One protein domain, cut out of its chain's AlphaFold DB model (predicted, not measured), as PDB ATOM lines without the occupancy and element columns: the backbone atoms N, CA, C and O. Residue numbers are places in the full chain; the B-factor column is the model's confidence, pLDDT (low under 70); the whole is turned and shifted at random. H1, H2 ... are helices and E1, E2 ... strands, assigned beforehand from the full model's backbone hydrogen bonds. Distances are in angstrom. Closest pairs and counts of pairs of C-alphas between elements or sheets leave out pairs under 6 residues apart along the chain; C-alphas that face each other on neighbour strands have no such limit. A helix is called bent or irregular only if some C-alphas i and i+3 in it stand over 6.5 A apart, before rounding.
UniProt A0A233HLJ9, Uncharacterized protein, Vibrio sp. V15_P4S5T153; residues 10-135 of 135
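Overview. This is residues 10 to 135 of the 135 residues of an uncharacterized protein of Vibrio sp. V15_P4S5T153 (UniProt A0A233HLJ9). Two four-stranded sheets lie face to face as a sandwich, and five short helices cluster at the side of the sheet E2 E1 E5 E6 that is turned away from the other sheet, with H3 near the edge where E2 meets E4. The sheets come together at their edges too, E2 by E4 and E6 by E3, and the long strands E4 and E7 bend. The 126 printed residues hold five named helices and eight named strands, in the order E1 H1 H2 H3 E2 E3 E4 E5 H4 H5 E6 E7 E8, a mixed class of helices and strands. The order E2 E1 E5 E6 is antiparallel throughout; the order E3 E8 E7 E4 is mixed. The whole is compact and rounded, with a radius of gyration of the C-alphas of 13.8 A and spans of 39 by 32 by 27 A.

Arrangement. Start with E7, residues 113 to 122, and E8, residues 127 to 134, a hairpin: N 120 and O 129 are 2.9 A apart. On the other side of E8 look for E3, residues 60 to 65, its parallel neighbour, with N 64 and O 130 at 2.8 A. E4, residues 72 to 79, is antiparallel to E7, with N 77 and O 115 at 2.8 A. This sheet is strongly twisted. Now go to the second sheet, where E1, residues 10 to 12, is antiparallel to E5, residues 82 to 87, with N 10 and O 86 at 2.8 A. E2, residues 48 to 52, is the edge strand beside E1, with N 49 and O 11 at 2.8 A. E6, residues 105 to 109, is the edge strand beside E5, with N 85 and O 106 at 2.8 A. The two sheets form a sandwich, two sheets face to face: the facing parts are 9.4 A centre to centre, and the strands of the one stand at 21 degrees to those of the other. The closest C-alphas of E2 and E4 are those of Leu 49 and Leu 74, 7.3 A apart; those of E3 and E6 are Val 63 and Phe 108, 7.0 A apart. Move outward to H4, residues 88 to 93, which is on the sheet E2 E1 E5 E6 at a height over the sheet of 9.0 A, over none of its strands. H2, residues 30 to 36, touches H4 at a steep tilt of 66 degrees, opposite ways; the closest C-alphas are those of Leu 31 and Ala 92, 5.0 A apart. H1, residues 14 to 25, H3, residues 40 to 44, and H5, residues 96 to 101, only graze that sheet. In H2, H3 and H5 each O i to N i+4 pair is within hydrogen-bond range; H1 has 7 of 8, and H4 has 0 of 2 but 3 of 3 O i to N i+3 pairs.

Along the chain. Find C-alpha 10, where E1 begins, at (-28.790, 30.998, -18.025). H1 runs 15.3 A from C-alpha 14 and is irregular, but only just: C-alphas 22 and 25 are 6.7 A apart. Among the strands, E7 measures 27.5 A and bends by 53 degrees at residue 116, while E4 measures 19.6 A and bends by 57 degrees at residue 76. E8 runs 23.0 A and ends at C-alpha 134, (-23.172, 49.858, -20.049).

Size, cuts and confidence. The two C-alphas farthest apart are those of Asn 23 and Ile 124, at 40.6 A. The printed part has no cut and ends at Ile 135, the chain's last residue. No link is long; E2 to E3 and E3 to E4 are short, and the others are tight. The mean pLDDT of the printed part of this model is 94.5, and no printed residue is under 70.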
ATOM      1  N   ALA A  10     -28.100  29.829 -18.545       98.00
ATOM      2  CA  ALA A  10     -28.790  30.998 -18.025       98.00
ATOM      3  C   ALA A  10     -27.792  31.932 -17.346       98.00
ATOM      4  O   ALA A  10     -27.040  31.521 -16.460       98.00
ATOM      5  N   LEU A  11     -27.820  33.193 -17.765       98.06
ATOM      6  CA  LEU A  11     -27.217  34.319 -17.069       98.06
ATOM      7  C   LEU A  11     -28.213  34.829 -16.033       98.06
ATOM      8  O   LEU A  11     -29.376  34.996 -16.384       98.06
ATOM      9  N   TYR A  12     -27.810  35.111 -14.798       97.75
ATOM     10  CA  TYR A  12     -28.740  35.670 -13.818       97.75
ATOM     11  C   TYR A  12     -28.087  36.557 -12.754       97.75
ATOM     12  O   TYR A  12     -26.901  36.430 -12.448       97.75
ATOM     13  N   SER A  13     -28.891  37.457 -12.183       96.44
ATOM     14  CA  SER A  13     -28.549  38.268 -11.014       96.44
ATOM     15  C   SER A  13     -28.960  37.520  -9.748       96.44
ATOM     16  O   SER A  13     -30.149  37.332  -9.478       96.44
ATOM     17  N   LYS A  14     -27.976  37.055  -8.970       93.62
ATOM     18  CA  LYS A  14     -28.187  36.196  -7.793       93.62
ATOM     19  C   LYS A  14     -29.248  36.736  -6.835       93.62
ATOM     20  O   LYS A  14     -30.175  36.013  -6.473       93.62
ATOM     21  N   PHE A  15     -29.096  37.983  -6.392       92.69
ATOM     22  CA  PHE A  15     -29.970  38.547  -5.364       92.69
ATOM     23  C   PHE A  15     -31.395  38.750  -5.876       92.69
ATOM     24  O   PHE A  15     -32.344  38.470  -5.146       92.69
ATOM     25  N   ASP A  16     -31.546  39.174  -7.130       94.00
ATOM     26  CA  ASP A  16     -32.856  39.408  -7.734       94.00
ATOM     27  C   ASP A  16     -33.612  38.096  -7.971       94.00
ATOM     28  O   ASP A  16     -34.792  38.005  -7.634       94.00
ATOM     29  N   VAL A  17     -32.931  37.054  -8.462       94.38
ATOM     30  CA  VAL A  17     -33.541  35.729  -8.653       94.38
ATOM     31  C   VAL A  17     -33.937  35.097  -7.319       94.38
ATOM     32  O   VAL A  17     -35.066  34.631  -7.181       94.38
ATOM     33  N   ILE A  18     -33.067  35.136  -6.302       93.38
ATOM     34  CA  ILE A  18     -33.402  34.617  -4.963       93.38
ATOM     35  C   ILE A  18     -34.572  35.400  -4.351       93.38
ATOM     36  O   ILE A  18     -35.460  34.815  -3.732       93.38
ATOM     37  N   SER A  19     -34.599  36.725  -4.522       93.12
ATOM     38  CA  SER A  19     -35.714  37.554  -4.062       93.12
ATOM     39  C   SER A  19     -37.019  37.166  -4.761       93.12
ATOM     40  O   SER A  19     -38.039  36.996  -4.097       93.12
ATOM     41  N   PHE A  20     -36.989  36.963  -6.079       92.75
ATOM     42  CA  PHE A  20     -38.154  36.525  -6.842       92.75
ATOM     43  C   PHE A  20     -38.667  35.161  -6.365       92.75
ATOM     44  O   PHE A  20     -39.859  35.011  -6.109       92.75
ATOM     45  N   MET A  21     -37.773  34.192  -6.141       91.50
ATOM     46  CA  MET A  21     -38.153  32.885  -5.597       91.50
ATOM     47  C   MET A  21     -38.882  32.983  -4.262       91.50
ATOM     48  O   MET A  21     -39.935  32.380  -4.088       91.50
ATOM     49  N   ASN A  22     -38.336  33.763  -3.331       91.25
ATOM     50  CA  ASN A  22     -38.871  33.847  -1.976       91.25
ATOM     51  C   ASN A  22     -40.222  34.570  -1.893       91.25
ATOM     52  O   ASN A  22     -40.943  34.380  -0.915       91.25
ATOM     53  N   ASN A  23     -40.543  35.418  -2.875       91.12
ATOM     54  CA  ASN A  23     -41.729  36.272  -2.831       91.12
ATOM     55  C   ASN A  23     -42.830  35.848  -3.813       91.12
ATOM     56  O   ASN A  23     -44.002  35.999  -3.482       91.12
ATOM     57  N   GLU A  24     -42.474  35.309  -4.985       89.00
ATOM     58  CA  GLU A  24     -43.406  35.163  -6.116       89.00
ATOM     59  C   GLU A  24     -43.631  33.706  -6.562       89.00
ATOM     60  O   GLU A  24     -44.703  33.384  -7.071       89.00
ATOM     61  N   LEU A  25     -42.655  32.805  -6.381       86.69
ATOM     62  CA  LEU A  25     -42.722  31.452  -6.962       86.69
ATOM     63  C   LEU A  25     -43.543  30.439  -6.151       86.69
ATOM     64  O   LEU A  25     -44.042  29.464  -6.715       86.69
ATOM     65  N   GLY A  26     -43.721  30.659  -4.846       82.12
ATOM     66  CA  GLY A  26     -44.376  29.682  -3.974       82.12
ATOM     67  C   GLY A  26     -43.651  28.330  -4.007       82.12
ATOM     68  O   GLY A  26     -42.453  28.275  -3.747       82.12
ATOM     69  N   ASP A  27     -44.377  27.257  -4.340       78.81
ATOM     70  CA  ASP A  27     -43.826  25.894  -4.452       78.81
ATOM     71  C   ASP A  27     -43.259  25.571  -5.853       78.81
ATOM     72  O   ASP A  27     -42.701  24.491  -6.057       78.81
ATOM     73  N   ASN A  28     -43.402  26.471  -6.835       85.31
ATOM     74  CA  ASN A  28     -42.907  26.246  -8.194       85.31
ATOM     75  C   ASN A  28     -41.390  26.480  -8.269       85.31
ATOM     76  O   ASN A  28     -40.864  27.426  -7.684       85.31
ATOM     77  N   ASN A  29     -40.673  25.656  -9.040       91.12
ATOM     78  CA  ASN A  29     -39.265  25.928  -9.339       91.12
ATOM     79  C   ASN A  29     -39.126  26.972 -10.466       91.12
ATOM     80  O   ASN A  29     -40.061  27.224 -11.229       91.12
ATOM     81  N   ILE A  30     -37.941  27.587 -10.567       94.56
ATOM     82  CA  ILE A  30     -37.686  28.650 -11.550       94.56
ATOM     83  C   ILE A  30     -37.846  28.129 -12.980       94.56
ATOM     84  O   ILE A  30     -38.390  28.838 -13.822       94.56
ATOM     85  N   LEU A  31     -37.370  26.915 -13.273       95.94
ATOM     86  CA  LEU A  31     -37.403  26.379 -14.632       95.94
ATOM     87  C   LEU A  31     -38.841  26.211 -15.139       95.94
ATOM     88  O   LEU A  31     -39.151  26.676 -16.236       95.94
ATOM     89  N   ASP A  32     -39.716  25.614 -14.330       94.56
ATOM     90  CA  ASP A  32     -41.132  25.440 -14.661       94.56
ATOM     91  C   ASP A  32     -41.804  26.797 -14.885       94.56
ATOM     92  O   ASP A  32     -42.477  26.996 -15.897       94.56
ATOM     93  N   TYR A  33     -41.532  27.780 -14.020       94.38
ATOM     94  CA  TYR A  33     -42.036  29.142 -14.206       94.38
ATOM     95  C   TYR A  33     -41.592  29.763 -15.535       94.38
ATOM     96  O   TYR A  33     -42.417  30.358 -16.235       94.38
ATOM     97  N   LEU A  34     -40.313  29.630 -15.905       94.25
ATOM     98  CA  LEU A  34     -39.799  30.165 -17.169       94.25
ATOM     99  C   LEU A  34     -40.480  29.505 -18.374       94.25
ATOM    100  O   LEU A  34     -40.782  30.196 -19.347       94.25
ATOM    101  N   ILE A  35     -40.747  28.199 -18.313       92.44
ATOM    102  CA  ILE A  35     -41.428  27.459 -19.383       92.44
ATOM    103  C   ILE A  35     -42.889  27.908 -19.503       92.44
ATOM    104  O   ILE A  35     -43.349  28.226 -20.600       92.44
ATOM    105  N   GLU A  36     -43.613  27.973 -18.387       93.50
ATOM    106  CA  GLU A  36     -45.037  28.329 -18.361       93.50
ATOM    107  C   GLU A  36     -45.299  29.783 -18.772       93.50
ATOM    108  O   GLU A  36     -46.336  30.083 -19.365       93.50
ATOM    109  N   ASN A  37     -44.349  30.680 -18.491       91.56
ATOM    110  CA  ASN A  37     -44.490  32.120 -18.716       91.56
ATOM    111  C   ASN A  37     -43.629  32.642 -19.875       91.56
ATOM    112  O   ASN A  37     -43.491  33.853 -20.034       91.56
ATOM    113  N   ASN A  38     -43.047  31.751 -20.687       86.94
ATOM    114  CA  ASN A  38     -42.184  32.105 -21.819       86.94
ATOM    115  C   ASN A  38     -41.074  33.109 -21.429       86.94
ATOM    116  O   ASN A  38     -40.890  34.142 -22.072       86.94
ATOM    117  N   GLY A  39     -40.374  32.821 -20.328       81.88
ATOM    118  CA  GLY A  39     -39.358  33.675 -19.701       81.88
ATOM    119  C   GLY A  39     -39.887  34.571 -18.574       81.88
ATOM    120  O   GLY A  39     -39.164  34.837 -17.613       81.88
ATOM    121  N   GLY A  40     -41.154  34.980 -18.648       87.69
ATOM    122  CA  GLY A  40     -41.832  35.750 -17.608       87.69
ATOM    123  C   GLY A  40     -41.102  37.027 -17.172       87.69
ATOM    124  O   GLY A  40     -40.271  37.601 -17.878       87.69
ATOM    125  N   GLU A  41     -41.405  37.455 -15.951       93.25
ATOM    126  CA  GLU A  41     -40.942  38.723 -15.385       93.25
ATOM    127  C   GLU A  41     -39.417  38.772 -15.179       93.25
ATOM    128  O   GLU A  41     -38.811  39.841 -15.234       93.25
ATOM    129  N   LEU A  42     -38.775  37.617 -14.975       94.50
ATOM    130  CA  LEU A  42     -37.325  37.519 -14.789       94.50
ATOM    131  C   LEU A  42     -36.551  37.941 -16.047       94.50
ATOM    132  O   LEU A  42     -35.559  38.669 -15.944       94.50
ATOM    133  N   VAL A  43     -37.022  37.518 -17.225       94.81
ATOM    134  CA  VAL A  43     -36.430  37.906 -18.513       94.81
ATOM    135  C   VAL A  43     -36.781  39.351 -18.854       94.81
ATOM    136  O   VAL A  43     -35.902  40.112 -19.247       94.81
ATOM    137  N   GLU A  44     -38.031  39.769 -18.636       94.19
ATOM    138  CA  GLU A  44     -38.472  41.146 -18.907       94.19
ATOM    139  C   GLU A  44     -37.717  42.191 -18.073       94.19
ATOM    140  O   GLU A  44     -37.377  43.263 -18.573       94.19
ATOM    141  N   LYS A  45     -37.407  41.873 -16.810       94.69
ATOM    142  CA  LYS A  45     -36.582  42.723 -15.936       94.69
ATOM    143  C   LYS A  45     -35.087  42.648 -16.246       94.69
ATOM    144  O   LYS A  45     -34.316  43.418 -15.672       94.69
ATOM    145  N   GLY A  46     -34.660  41.719 -17.101       95.94
ATOM    146  CA  GLY A  46     -33.251  41.493 -17.397       95.94
ATOM    147  C   GLY A  46     -32.469  40.916 -16.219       95.94
ATOM    148  O   GLY A  46     -31.271  41.141 -16.120       95.94
ATOM    149  N   VAL A  47     -33.109  40.211 -15.286       96.12
ATOM    150  CA  VAL A  47     -32.411  39.593 -14.142       96.12
ATOM    151  C   VAL A  47     -32.098  38.118 -14.383       96.12
ATOM    152  O   VAL A  47     -31.319  37.537 -13.632       96.12
ATOM    153  N   LEU A  48     -32.665  37.524 -15.437       97.44
ATOM    154  CA  LEU A  48     -32.301  36.212 -15.962       97.44
ATOM    155  C   LEU A  48     -32.382  36.236 -17.492       97.44
ATOM    156  O   LEU A  48     -33.414  36.609 -18.032       97.44
ATOM    157  N   LEU A  49     -31.327  35.823 -18.195       97.56
ATOM    158  CA  LEU A  49     -31.294  35.738 -19.657       97.56
ATOM    159  C   LEU A  49     -30.826  34.342 -20.100       97.56
ATOM    160  O   LEU A  49     -29.691  33.962 -19.797       97.56
ATOM    161  N   PRO A  50     -31.662  33.564 -20.808       96.81
ATOM    162  CA  PRO A  50     -31.267  32.263 -21.336       96.81
ATOM    163  C   PRO A  50     -30.473  32.394 -22.645       96.81
ATOM    164  O   PRO A  50     -30.857  33.141 -23.542       96.81
ATOM    165  N   ILE A  51     -29.399  31.619 -22.781       97.50
ATOM    166  CA  ILE A  51     -28.596  31.467 -24.001       97.50
ATOM    167  C   ILE A  51     -28.875  30.070 -24.557       97.50
ATOM    168  O   ILE A  51     -28.416  29.087 -23.982       97.50
ATOM    169  N   PHE A  52     -29.655  29.987 -25.636       96.25
ATOM    170  CA  PHE A  52     -30.108  28.731 -26.248       96.25
ATOM    171  C   PHE A  52     -29.196  28.242 -27.379       96.25
ATOM    172  O   PHE A  52     -28.346  28.985 -27.865       96.25
ATOM    173  N   ASN A  53     -29.482  27.029 -27.868       96.25
ATOM    174  CA  ASN A  53     -28.801  26.383 -28.993       96.25
ATOM    175  C   ASN A  53     -27.305  26.178 -28.726       96.25
ATOM    176  O   ASN A  53     -26.478  26.422 -29.601       96.25
ATOM    177  N   VAL A  54     -26.982  25.757 -27.504       97.44
ATOM    178  CA  VAL A  54     -25.628  25.384 -27.098       97.44
ATOM    179  C   VAL A  54     -25.498  23.866 -27.195       97.44
ATOM    180  O   VAL A  54     -26.304  23.134 -26.608       97.44
ATOM    181  N   ASP A  55     -24.505  23.396 -27.944       97.75
ATOM    182  CA  ASP A  55     -24.236  21.966 -28.085       97.75
ATOM    183  C   ASP A  55     -23.762  21.352 -26.756       97.75
ATOM    184  O   ASP A  55     -23.309  22.038 -25.837       97.75
ATOM    185  N   ASP A  56     -23.894  20.033 -26.621       96.62
ATOM    186  CA  ASP A  56     -23.423  19.329 -25.428       96.62
ATOM    187  C   ASP A  56     -21.892  19.440 -25.316       96.62
ATOM    188  O   ASP A  56     -21.162  19.000 -26.206       96.62
ATOM    189  N   GLY A  57     -21.407  19.968 -24.191       96.94
ATOM    190  CA  GLY A  57     -19.980  20.182 -23.949       96.94
ATOM    191  C   GLY A  57     -19.691  20.793 -22.579       96.94
ATOM    192  O   GLY A  57     -20.607  21.186 -21.848       96.94
ATOM    193  N   LEU A  58     -18.415  20.858 -22.196       97.62
ATOM    194  CA  LEU A  58     -17.979  21.471 -20.934       97.62
ATOM    195  C   LEU A  58     -17.345  22.841 -21.175       97.62
ATOM    196  O   LEU A  58     -16.137  22.971 -21.339       97.62
ATOM    197  N   TYR A  59     -18.158  23.890 -21.095       98.56
ATOM    198  CA  TYR A  59     -17.750  25.221 -21.522       98.56
ATOM    199  C   TYR A  59     -16.955  25.975 -20.460       98.56
ATOM    200  O   TYR A  59     -17.365  26.085 -19.298       98.56
ATOM    201  N   ASN A  60     -15.832  26.562 -20.861       98.06
ATOM    202  CA  ASN A  60     -15.214  27.673 -20.146       98.06
ATOM    203  C   ASN A  60     -16.084  28.920 -20.312       98.06
ATOM    204  O   ASN A  60     -16.598  29.175 -21.398       98.06
ATOM    205  N   ILE A  61     -16.274  29.657 -19.219       98.19
ATOM    206  CA  ILE A  61     -17.170  30.808 -19.176       98.19
ATOM    207  C   ILE A  61     -16.332  32.032 -18.847       98.19
ATOM    208  O   ILE A  61     -15.693  32.065 -17.797       98.19
ATOM    209  N   ASP A  62     -16.378  33.026 -19.721       97.25
ATOM    210  CA  ASP A  62     -15.700  34.301 -19.540       97.25
ATOM    211  C   ASP A  62     -16.726  35.435 -19.552       97.25
ATOM    212  O   ASP A  62     -17.657  35.443 -20.357       97.25
ATOM    213  N   VAL A  63     -16.552  36.412 -18.661       97.31
ATOM    214  CA  VAL A  63     -17.382  37.621 -18.610       97.31
ATOM    215  C   VAL A  63     -16.487  38.844 -18.741       97.31
ATOM    216  O   VAL A  63     -15.567  39.040 -17.945       97.31
ATOM    217  N   ILE A  64     -16.777  39.683 -19.731       96.62
ATOM    218  CA  ILE A  64     -16.031  40.902 -20.043       96.62
ATOM    219  C   ILE A  64     -16.966  42.105 -19.903       96.62
ATOM    220  O   ILE A  64     -18.078  42.103 -20.423       96.62
ATOM    221  N   VAL A  65     -16.522  43.145 -19.192       95.44
ATOM    222  CA  VAL A  65     -17.323  44.346 -18.915       95.44
ATOM    223  C   VAL A  65     -16.733  45.554 -19.636       95.44
ATOM    224  O   VAL A  65     -15.566  45.876 -19.424       95.44
ATOM    225  N   ASN A  66     -17.557  46.267 -20.411       87.88
ATOM    226  CA  ASN A  66     -17.218  47.506 -21.124       87.88
ATOM    227  C   ASN A  66     -16.000  47.403 -22.058       87.88
ATOM    228  O   ASN A  66     -15.282  48.386 -22.249       87.88
ATOM    229  N   ASP A  67     -15.760  46.226 -22.633       82.12
ATOM    230  CA  ASP A  67     -14.610  45.983 -23.505       82.12
ATOM    231  C   ASP A  67     -14.922  44.928 -24.575       82.12
ATOM    232  O   ASP A  67     -14.616  43.744 -24.442       82.12
ATOM    233  N   GLY A  68     -15.580  45.361 -25.651       81.19
ATOM    234  CA  GLY A  68     -15.859  44.533 -26.824       81.19
ATOM    235  C   GLY A  68     -17.343  44.359 -27.119       81.19
ATOM    236  O   GLY A  68     -18.203  44.911 -26.443       81.19
ATOM    237  N   ASN A  69     -17.629  43.597 -28.171       86.31
ATOM    238  CA  ASN A  69     -18.979  43.225 -28.576       86.31
ATOM    239  C   ASN A  69     -18.981  41.743 -28.939       86.31
ATOM    240  O   ASN A  69     -18.080  41.273 -29.639       86.31
ATOM    241  N   GLY A  70     -20.006  41.032 -28.483       88.06
ATOM    242  CA  GLY A  70     -20.271  39.671 -28.908       88.06
ATOM    243  C   GLY A  70     -20.769  39.617 -30.349       88.06
ATOM    244  O   GLY A  70     -21.237  40.600 -30.922       88.06
ATOM    245  N   SER A  71     -20.680  38.431 -30.941       93.25
ATOM    246  CA  SER A  71     -21.240  38.151 -32.268       93.25
ATOM    247  C   SER A  71     -22.771  38.066 -32.278       93.25
ATOM    248  O   SER A  71     -23.386  38.213 -33.334       93.25
ATOM    249  N   GLN A  72     -23.376  37.807 -31.116       96.31
ATOM    250  CA  GLN A  72     -24.810  37.601 -30.941       96.31
ATOM    251  C   GLN A  72     -25.331  38.490 -29.815       96.31
ATOM    252  O   GLN A  72     -24.784  38.474 -28.715       96.31
ATOM    253  N   GLU A  73     -26.397  39.241 -30.079       95.81
ATOM    254  CA  GLU A  73     -27.105  40.018 -29.059       95.81
ATOM    255  C   GLU A  73     -27.998  39.096 -28.221       95.81
ATOM    256  O   GLU A  73     -28.672  38.218 -28.763       95.81
ATOM    257  N   LEU A  74     -28.016  39.307 -26.905       95.12
ATOM    258  CA  LEU A  74     -28.816  38.530 -25.958       95.12
ATOM    259  C   LEU A  74     -29.964  39.350 -25.361       95.12
ATOM    260  O   LEU A  74     -31.071  38.838 -25.216       95.12
ATOM    261  N   GLY A  75     -29.716  40.615 -25.016       95.00
ATOM    262  CA  GLY A  75     -30.734  41.485 -24.427       95.00
ATOM    263  C   GLY A  75     -30.164  42.492 -23.440       95.00
ATOM    264  O   GLY A  75     -29.006  42.887 -23.536       95.00
ATOM    265  N   VAL A  76     -30.992  42.920 -22.489       96.50
ATOM    266  CA  VAL A  76     -30.600  43.845 -21.420       96.50
ATOM    267  C   VAL A  76     -30.527  43.081 -20.104       96.50
ATOM    268  O   VAL A  76     -31.452  42.345 -19.776       96.50
ATOM    269  N   PHE A  77     -29.444  43.271 -19.354       97.12
ATOM    270  CA  PHE A  77     -29.218  42.653 -18.054       97.12
ATOM    271  C   PHE A  77     -29.076  43.699 -16.949       97.12
ATOM    272  O   PHE A  77     -28.295  44.645 -17.066       97.12
ATOM    273  N   CYS A  78     -29.812  43.511 -15.859       96.25
ATOM    274  CA  CYS A  78     -29.732  44.314 -14.650       96.25
ATOM    275  C   CYS A  78     -28.884  43.572 -13.618       96.25
ATOM    276  O   CYS A  78     -29.306  42.571 -13.046       96.25
ATOM    277  N   SER A  79     -27.679  44.081 -13.380       94.06
ATOM    278  CA  SER A  79     -26.740  43.539 -12.404       94.06
ATOM    279  C   SER A  79     -26.896  44.225 -11.049       94.06
ATOM    280  O   SER A  79     -26.838  45.458 -10.953       94.06
ATOM    281  N   SER A  80     -26.969  43.414  -9.993       93.81
ATOM    282  CA  SER A  80     -26.862  43.843  -8.596       93.81
ATOM    283  C   SER A  80     -25.470  43.572  -7.993       93.81
ATOM    284  O   SER A  80     -25.355  43.325  -6.790       93.81
ATOM    285  N   GLY A  81     -24.420  43.560  -8.821       93.38
ATOM    286  CA  GLY A  81     -23.018  43.481  -8.376       93.38
ATOM    287  C   GLY A  81     -22.352  42.128  -8.626       93.38
ATOM    288  O   GLY A  81     -21.156  41.949  -8.396       93.38
ATOM    289  N   GLU A  82     -23.132  41.175  -9.116       93.19
ATOM    290  CA  GLU A  82     -22.688  39.850  -9.505       93.19
ATOM    291  C   GLU A  82     -23.506  39.403 -10.710       93.19
ATOM    292  O   GLU A  82     -24.703  39.684 -10.809       93.19
ATOM    293  N   VAL A  83     -22.849  38.681 -11.607       95.50
ATOM    294  CA  VAL A  83     -23.504  37.934 -12.664       95.50
ATOM    295  C   VAL A  83     -23.114  36.471 -12.542       95.50
ATOM    296  O   VAL A  83     -21.937  36.140 -12.403       95.50
ATOM    297  N   SER A  84     -24.108  35.595 -12.579       97.81
ATOM    298  CA  SER A  84     -23.921  34.156 -12.456       97.81
ATOM    299  C   SER A  84     -24.333  33.451 -13.737       97.81
ATOM    300  O   SER A  84     -25.306  33.839 -14.381       97.81
ATOM    301  N   VAL A  85     -23.619  32.385 -14.084       98.38
ATOM    302  CA  VAL A  85     -23.910  31.522 -15.232       98.38
ATOM    303  C   VAL A  85     -24.131  30.098 -14.742       98.38
ATOM    304  O   VAL A  85     -23.409  29.603 -13.873       98.38
ATOM    305  N   ILE A  86     -25.152  29.444 -15.287       98.31
ATOM    306  CA  ILE A  86     -25.546  28.076 -14.945       98.31
ATOM    307  C   ILE A  86     -26.100  27.346 -16.169       98.31
ATOM    308  O   ILE A  86     -26.660  27.992 -17.048       98.31
ATOM    309  N   GLY A  87     -25.978  26.019 -16.236       98.12
ATOM    310  CA  GLY A  87     -26.763  25.217 -17.185       98.12
ATOM    311  C   GLY A  87     -28.261  25.356 -16.903       98.12
ATOM    312  O   GLY A  87     -28.670  25.264 -15.744       98.12
ATOM    313  N   LEU A  88     -29.078  25.586 -17.934       97.44
ATOM    314  CA  LEU A  88     -30.485  25.974 -17.776       97.44
ATOM    315  C   LEU A  88     -31.282  24.948 -16.954       97.44
ATOM    316  O   LEU A  88     -32.050  25.325 -16.072       97.44
ATOM    317  N   GLY A  89     -31.051  23.652 -17.178       97.38
ATOM    318  CA  GLY A  89     -31.732  22.576 -16.450       97.38
ATOM    319  C   GLY A  89     -31.510  22.571 -14.931       97.38
ATOM    320  O   GLY A  89     -32.381  22.116 -14.194       97.38
ATOM    321  N   TYR A  90     -30.410  23.138 -14.423       97.38
ATOM    322  CA  TYR A  90     -30.186  23.222 -12.973       97.38
ATOM    323  C   TYR A  90     -31.087  24.248 -12.268       97.38
ATOM    324  O   TYR A  90     -31.153  24.250 -11.040       97.38
ATOM    325  N   LEU A  91     -31.828  25.080 -13.009       96.38
ATOM    326  CA  LEU A  91     -32.849  25.964 -12.435       96.38
ATOM    327  C   LEU A  91     -34.036  25.197 -11.818       96.38
ATOM    328  O   LEU A  91     -34.769  25.773 -11.015       96.38
ATOM    329  N   ALA A  92     -34.222  23.914 -12.161       95.44
ATOM    330  CA  ALA A  92     -35.263  23.066 -11.574       95.44
ATOM    331  C   ALA A  92     -35.041  22.793 -10.075       95.44
ATOM    332  O   ALA A  92     -35.995  22.643  -9.317       95.44
ATOM    333  N   GLU A  93     -33.778  22.763  -9.641       92.56
ATOM    334  CA  GLU A  93     -33.366  22.523  -8.254       92.56
ATOM    335  C   GLU A  93     -32.446  23.657  -7.783       92.56
ATOM    336  O   GLU A  93     -31.343  23.434  -7.280       92.56
ATOM    337  N   PHE A  94     -32.868  24.900  -8.020       94.94
ATOM    338  CA  PHE A  94     -32.025  26.059  -7.771       94.94
ATOM    339  C   PHE A  94     -31.731  26.262  -6.278       94.94
ATOM    340  O   PHE A  94     -32.573  26.716  -5.505       94.94
ATOM    341  N   ASP A  95     -30.481  26.008  -5.906       94.44
ATOM    342  CA  ASP A  95     -29.841  26.492  -4.687       94.44
ATOM    343  C   ASP A  95     -28.467  27.036  -5.079       94.44
ATOM    344  O   ASP A  95     -27.545  26.278  -5.394       94.44
ATOM    345  N   HIS A  96     -28.342  28.362  -5.108       93.06
ATOM    346  CA  HIS A  96     -27.135  29.028  -5.589       93.06
ATOM    347  C   HIS A  96     -25.866  28.538  -4.872       93.06
ATOM    348  O   HIS A  96     -24.861  28.264  -5.525       93.06
ATOM    349  N   GLU A  97     -25.897  28.404  -3.544       94.38
ATOM    350  CA  GLU A  97     -24.706  28.050  -2.769       94.38
ATOM    351  C   GLU A  97     -24.303  26.592  -3.022       94.38
ATOM    352  O   GLU A  97     -23.129  26.306  -3.278       94.38
ATOM    353  N   LEU A  98     -25.271  25.669  -3.039       95.88
ATOM    354  CA  LEU A  98     -25.002  24.262  -3.346       95.88
ATOM    355  C   LEU A  98     -24.506  24.069  -4.783       95.88
ATOM    356  O   LEU A  98     -23.596  23.270  -5.022       95.88
ATOM    357  N   LEU A  99     -25.061  24.813  -5.741       95.94
ATOM    358  CA  LEU A  99     -24.659  24.753  -7.145       95.94
ATOM    359  C   LEU A  99     -23.244  25.310  -7.358       95.94
ATOM    360  O   LEU A  99     -22.466  24.713  -8.106       95.94
ATOM    361  N   CYS A 100     -22.876  26.386  -6.658       93.94
ATOM    362  CA  CYS A 100     -21.507  26.902  -6.625       93.94
ATOM    363  C   CYS A 100     -20.533  25.874  -6.027       93.94
ATOM    364  O   CYS A 100     -19.504  25.574  -6.632       93.94
ATOM    365  N   MET A 101     -20.874  25.264  -4.885       95.00
ATOM    366  CA  MET A 101     -20.049  24.221  -4.255       95.00
ATOM    367  C   MET A 101     -19.868  22.984  -5.142       95.00
ATOM    368  O   MET A 101     -18.808  22.359  -5.126       95.00
ATOM    369  N   ALA A 102     -20.890  22.633  -5.924       95.62
ATOM    370  CA  ALA A 102     -20.851  21.519  -6.864       95.62
ATOM    371  C   ALA A 102     -20.122  21.847  -8.182       95.62
ATOM    372  O   ALA A 102     -20.003  20.968  -9.036       95.62
ATOM    373  N   GLY A 103     -19.663  23.090  -8.380       95.62
ATOM    374  CA  GLY A 103     -19.048  23.535  -9.634       95.62
ATOM    375  C   GLY A 103     -20.025  23.598 -10.812       95.62
ATOM    376  O   GLY A 103     -19.600  23.579 -11.964       95.62
ATOM    377  N   LYS A 104     -21.333  23.655 -10.531       96.75
ATOM    378  CA  LYS A 104     -22.415  23.748 -11.523       96.75
ATOM    379  C   LYS A 104     -22.816  25.190 -11.829       96.75
ATOM    380  O   LYS A 104     -23.611  25.417 -12.732       96.75
ATOM    381  N   ASN A 105     -22.264  26.152 -11.096       97.19
ATOM    382  CA  ASN A 105     -22.456  27.579 -11.294       97.19
ATOM    383  C   ASN A 105     -21.098  28.298 -11.315       97.19
ATOM    384  O   ASN A 105     -20.168  27.879 -10.624       97.19
ATOM    385  N   GLN A 106     -20.990  29.371 -12.096       97.19
ATOM    386  CA  GLN A 106     -19.881  30.319 -12.014       97.19
ATOM    387  C   GLN A 106     -20.413  31.738 -11.824       97.19
ATOM    388  O   GLN A 106     -21.249  32.185 -12.605       97.19
ATOM    389  N   SER A 107     -19.880  32.443 -10.827       95.94
ATOM    390  CA  SER A 107     -20.210  33.838 -10.523       95.94
ATOM    391  C   SER A 107     -19.033  34.764 -10.802       95.94
ATOM    392  O   SER A 107     -17.882  34.441 -10.503       95.94
ATOM    393  N   PHE A 108     -19.344  35.951 -11.312       96.00
ATOM    394  CA  PHE A 108     -18.386  36.989 -11.667       96.00
ATOM    395  C   PHE A 108     -18.804  38.305 -11.017       96.00
ATOM    396  O   PHE A 108     -19.950  38.738 -11.141       96.00
ATOM    397  N   ILE A 109     -17.861  38.958 -10.336       95.62
ATOM    398  CA  ILE A 109     -18.093  40.289  -9.772       95.62
ATOM    399  C   ILE A 109     -18.098  41.303 -10.909       95.62
ATOM    400  O   ILE A 109     -17.117  41.437 -11.643       95.62
ATOM    401  N   VAL A 110     -19.198  42.036 -11.029       94.25
ATOM    402  CA  VAL A 110     -19.419  43.045 -12.070       94.25
ATOM    403  C   VAL A 110     -20.017  44.306 -11.438       94.25
ATOM    404  O   VAL A 110     -20.558  44.235 -10.336       94.25
ATOM    405  N   PRO A 111     -19.929  45.489 -12.068       94.56
ATOM    406  CA  PRO A 111     -20.546  46.685 -11.510       94.56
ATOM    407  C   PRO A 111     -22.071  46.555 -11.396       94.56
ATOM    408  O   PRO A 111     -22.716  45.861 -12.185       94.56
ATOM    409  N   ASN A 112     -22.649  47.279 -10.436       95.25
ATOM    410  CA  ASN A 112     -24.093  47.501 -10.390       95.25
ATOM    411  C   ASN A 112     -24.513  48.345 -11.592       95.25
ATOM    412  O   ASN A 112     -23.872  49.360 -11.881       95.25
ATOM    413  N   GLY A 113     -25.617  47.981 -12.236       94.81
ATOM    414  CA  GLY A 113     -26.175  48.770 -13.326       94.81
ATOM    415  C   GLY A 113     -26.880  47.934 -14.377       94.81
ATOM    416  O   GLY A 113     -27.065  46.727 -14.230       94.81
ATOM    417  N   THR A 114     -27.271  48.612 -15.446       96.44
ATOM    418  CA  THR A 114     -27.937  48.012 -16.596       96.44
ATOM    419  C   THR A 114     -26.954  47.910 -17.755       96.44
ATOM    420  O   THR A 114     -26.229  48.860 -18.055       96.44
ATOM    421  N   PHE A 115     -26.928  46.746 -18.395       97.31
ATOM    422  CA  PHE A 115     -25.995  46.411 -19.460       97.31
ATOM    423  C   PHE A 115     -26.748  45.877 -20.672       97.31
ATOM    424  O   PHE A 115     -27.653  45.060 -20.527       97.31
ATOM    425  N   GLY A 116     -26.345  46.286 -21.870       97.12
ATOM    426  CA  GLY A 116     -26.579  45.495 -23.070       97.12
ATOM    427  C   GLY A 116     -25.685  44.258 -23.026       97.12
ATOM    428  O   GLY A 116     -24.502  44.359 -22.693       97.12
ATOM    429  N   VAL A 117     -26.257  43.098 -23.330       97.88
ATOM    430  CA  VAL A 117     -25.570  41.811 -23.291       97.88
ATOM    431  C   VAL A 117     -25.470  41.237 -24.684       97.88
ATOM    432  O   VAL A 117     -26.474  41.072 -25.375       97.88
ATOM    433  N   SER A 118     -24.253  40.863 -25.047       97.69
ATOM    434  CA  SER A 118     -23.947  40.089 -26.246       97.69
ATOM    435  C   SER A 118     -22.975  38.962 -25.894       97.69
ATOM    436  O   SER A 118     -22.357  38.979 -24.830       97.69
ATOM    437  N   TYR A 119     -22.846  37.954 -26.752       98.12
ATOM    438  CA  TYR A 119     -21.969  36.812 -26.500       98.12
ATOM    439  C   TYR A 119     -21.305  36.257 -27.766       98.12
ATOM    440  O   TYR A 119     -21.732  36.486 -28.905       98.12
ATOM    441  N   CYS A 120     -20.225  35.516 -27.543       97.69
ATOM    442  CA  CYS A 120     -19.560  34.661 -28.516       97.69
ATOM    443  C   CYS A 120     -19.594  33.230 -27.986       97.69
ATOM    444  O   CYS A 120     -19.159  32.979 -26.863       97.69
ATOM    445  N   LEU A 121     -20.105  32.311 -28.801       97.19
ATOM    446  CA  LEU A 121     -20.126  30.885 -28.509       97.19
ATOM    447  C   LEU A 121     -19.177  30.178 -29.477       97.19
ATOM    448  O   LEU A 121     -19.282  30.366 -30.691       97.19
ATOM    449  N   ASN A 122     -18.241  29.405 -28.938       96.31
ATOM    450  CA  ASN A 122     -17.353  28.547 -29.704       96.31
ATOM    451  C   ASN A 122     -17.511  27.106 -29.217       96.31
ATOM    452  O   ASN A 122     -16.884  26.708 -28.236       96.31
ATOM    453  N   ASP A 123     -18.334  26.329 -29.917       92.62
ATOM    454  CA  ASP A 123     -18.623  24.933 -29.563       92.62
ATOM    455  C   ASP A 123     -17.431  23.997 -29.806       92.62
ATOM    456  O   ASP A 123     -17.315  22.954 -29.175       92.62
ATOM    457  N   ILE A 124     -16.498  24.373 -30.688       94.38
ATOM    458  CA  ILE A 124     -15.304  23.562 -30.976       94.38
ATOM    459  C   ILE A 124     -14.298  23.654 -29.823       94.38
ATOM    460  O   ILE A 124     -13.671  22.660 -29.465       94.38
ATOM    461  N   GLU A 125     -14.117  24.855 -29.272       96.56
ATOM    462  CA  GLU A 125     -13.208  25.106 -28.145       96.56
ATOM    463  C   GLU A 125     -13.911  25.037 -26.783       96.56
ATOM    464  O   GLU A 125     -13.261  25.237 -25.757       96.56
ATOM    465  N   GLU A 126     -15.222  24.773 -26.777       97.75
ATOM    466  CA  GLU A 126     -16.084  24.794 -25.596       97.75
ATOM    467  C   GLU A 126     -15.854  26.079 -24.775       97.75
ATOM    468  O   GLU A 126     -15.473  26.059 -23.601       97.75
ATOM    469  N   ASN A 127     -16.030  27.238 -25.412       98.06
ATOM    470  CA  ASN A 127     -15.920  28.541 -24.755       98.06
ATOM    471  C   ASN A 127     -17.170  29.388 -25.006       98.06
ATOM    472  O   ASN A 127     -17.639  29.517 -26.137       98.06
ATOM    473  N   LEU A 128     -17.687  29.977 -23.931       98.38
ATOM    474  CA  LEU A 128     -18.718  31.001 -23.962       98.38
ATOM    475  C   LEU A 128     -18.143  32.278 -23.350       98.38
ATOM    476  O   LEU A 128     -17.887  32.338 -22.148       98.38
ATOM    477  N   THR A 129     -17.989  33.311 -24.174       98.19
ATOM    478  CA  THR A 129     -17.618  34.652 -23.714       98.19
ATOM    479  C   THR A 129     -18.842  35.562 -23.742       98.19
ATOM    480  O   THR A 129     -19.474  35.725 -24.786       98.19
ATOM    481  N   ILE A 130     -19.164  36.175 -22.606       98.31
ATOM    482  CA  ILE A 130     -20.284  37.099 -22.419       98.31
ATOM    483  C   ILE A 130     -19.739  38.516 -22.250       98.31
ATOM    484  O   ILE A 130     -18.845  38.761 -21.442       98.31
ATOM    485  N   TYR A 131     -20.312  39.464 -22.983       97.81
ATOM    486  CA  TYR A 131     -19.954  40.876 -22.949       97.81
ATOM    487  C   TYR A 131     -21.085  41.680 -22.316       97.81
ATOM    488  O   TYR A 131     -22.232  41.602 -22.758       97.81
ATOM    489  N   LEU A 132     -20.752  42.470 -21.298       97.38
ATOM    490  CA  LEU A 132     -21.656  43.387 -20.612       97.38
ATOM    491  C   LEU A 132     -21.237  44.828 -20.910       97.38
ATOM    492  O   LEU A 132     -20.219  45.295 -20.399       97.38
ATOM    493  N   ASN A 133     -22.029  45.549 -21.699       96.06
ATOM    494  CA  ASN A 133     -21.748  46.931 -22.089       96.06
ATOM    495  C   ASN A 133     -22.760  47.883 -21.456       96.06
ATOM    496  O   ASN A 133     -23.962  47.711 -21.637       96.06
ATOM    497  N   SER A 134     -22.296  48.876 -20.697       92.25
ATOM    498  CA  SER A 134     -23.172  49.858 -20.049       92.25
ATOM    499  C   SER A 134     -24.004  50.632 -21.081       92.25
ATOM    500  O   SER A 134     -23.470  51.051 -22.112       92.25
ATOM    501  N   ILE A 135     -25.293  50.831 -20.785       89.12
ATOM    502  CA  ILE A 135     -26.254  51.570 -21.628       89.12
ATOM    503  C   ILE A 135     -26.817  52.809 -20.936       89.12
ATOM    504  O   ILE A 135     -26.808  52.853 -19.685       89.12
TER     505      ILE A 135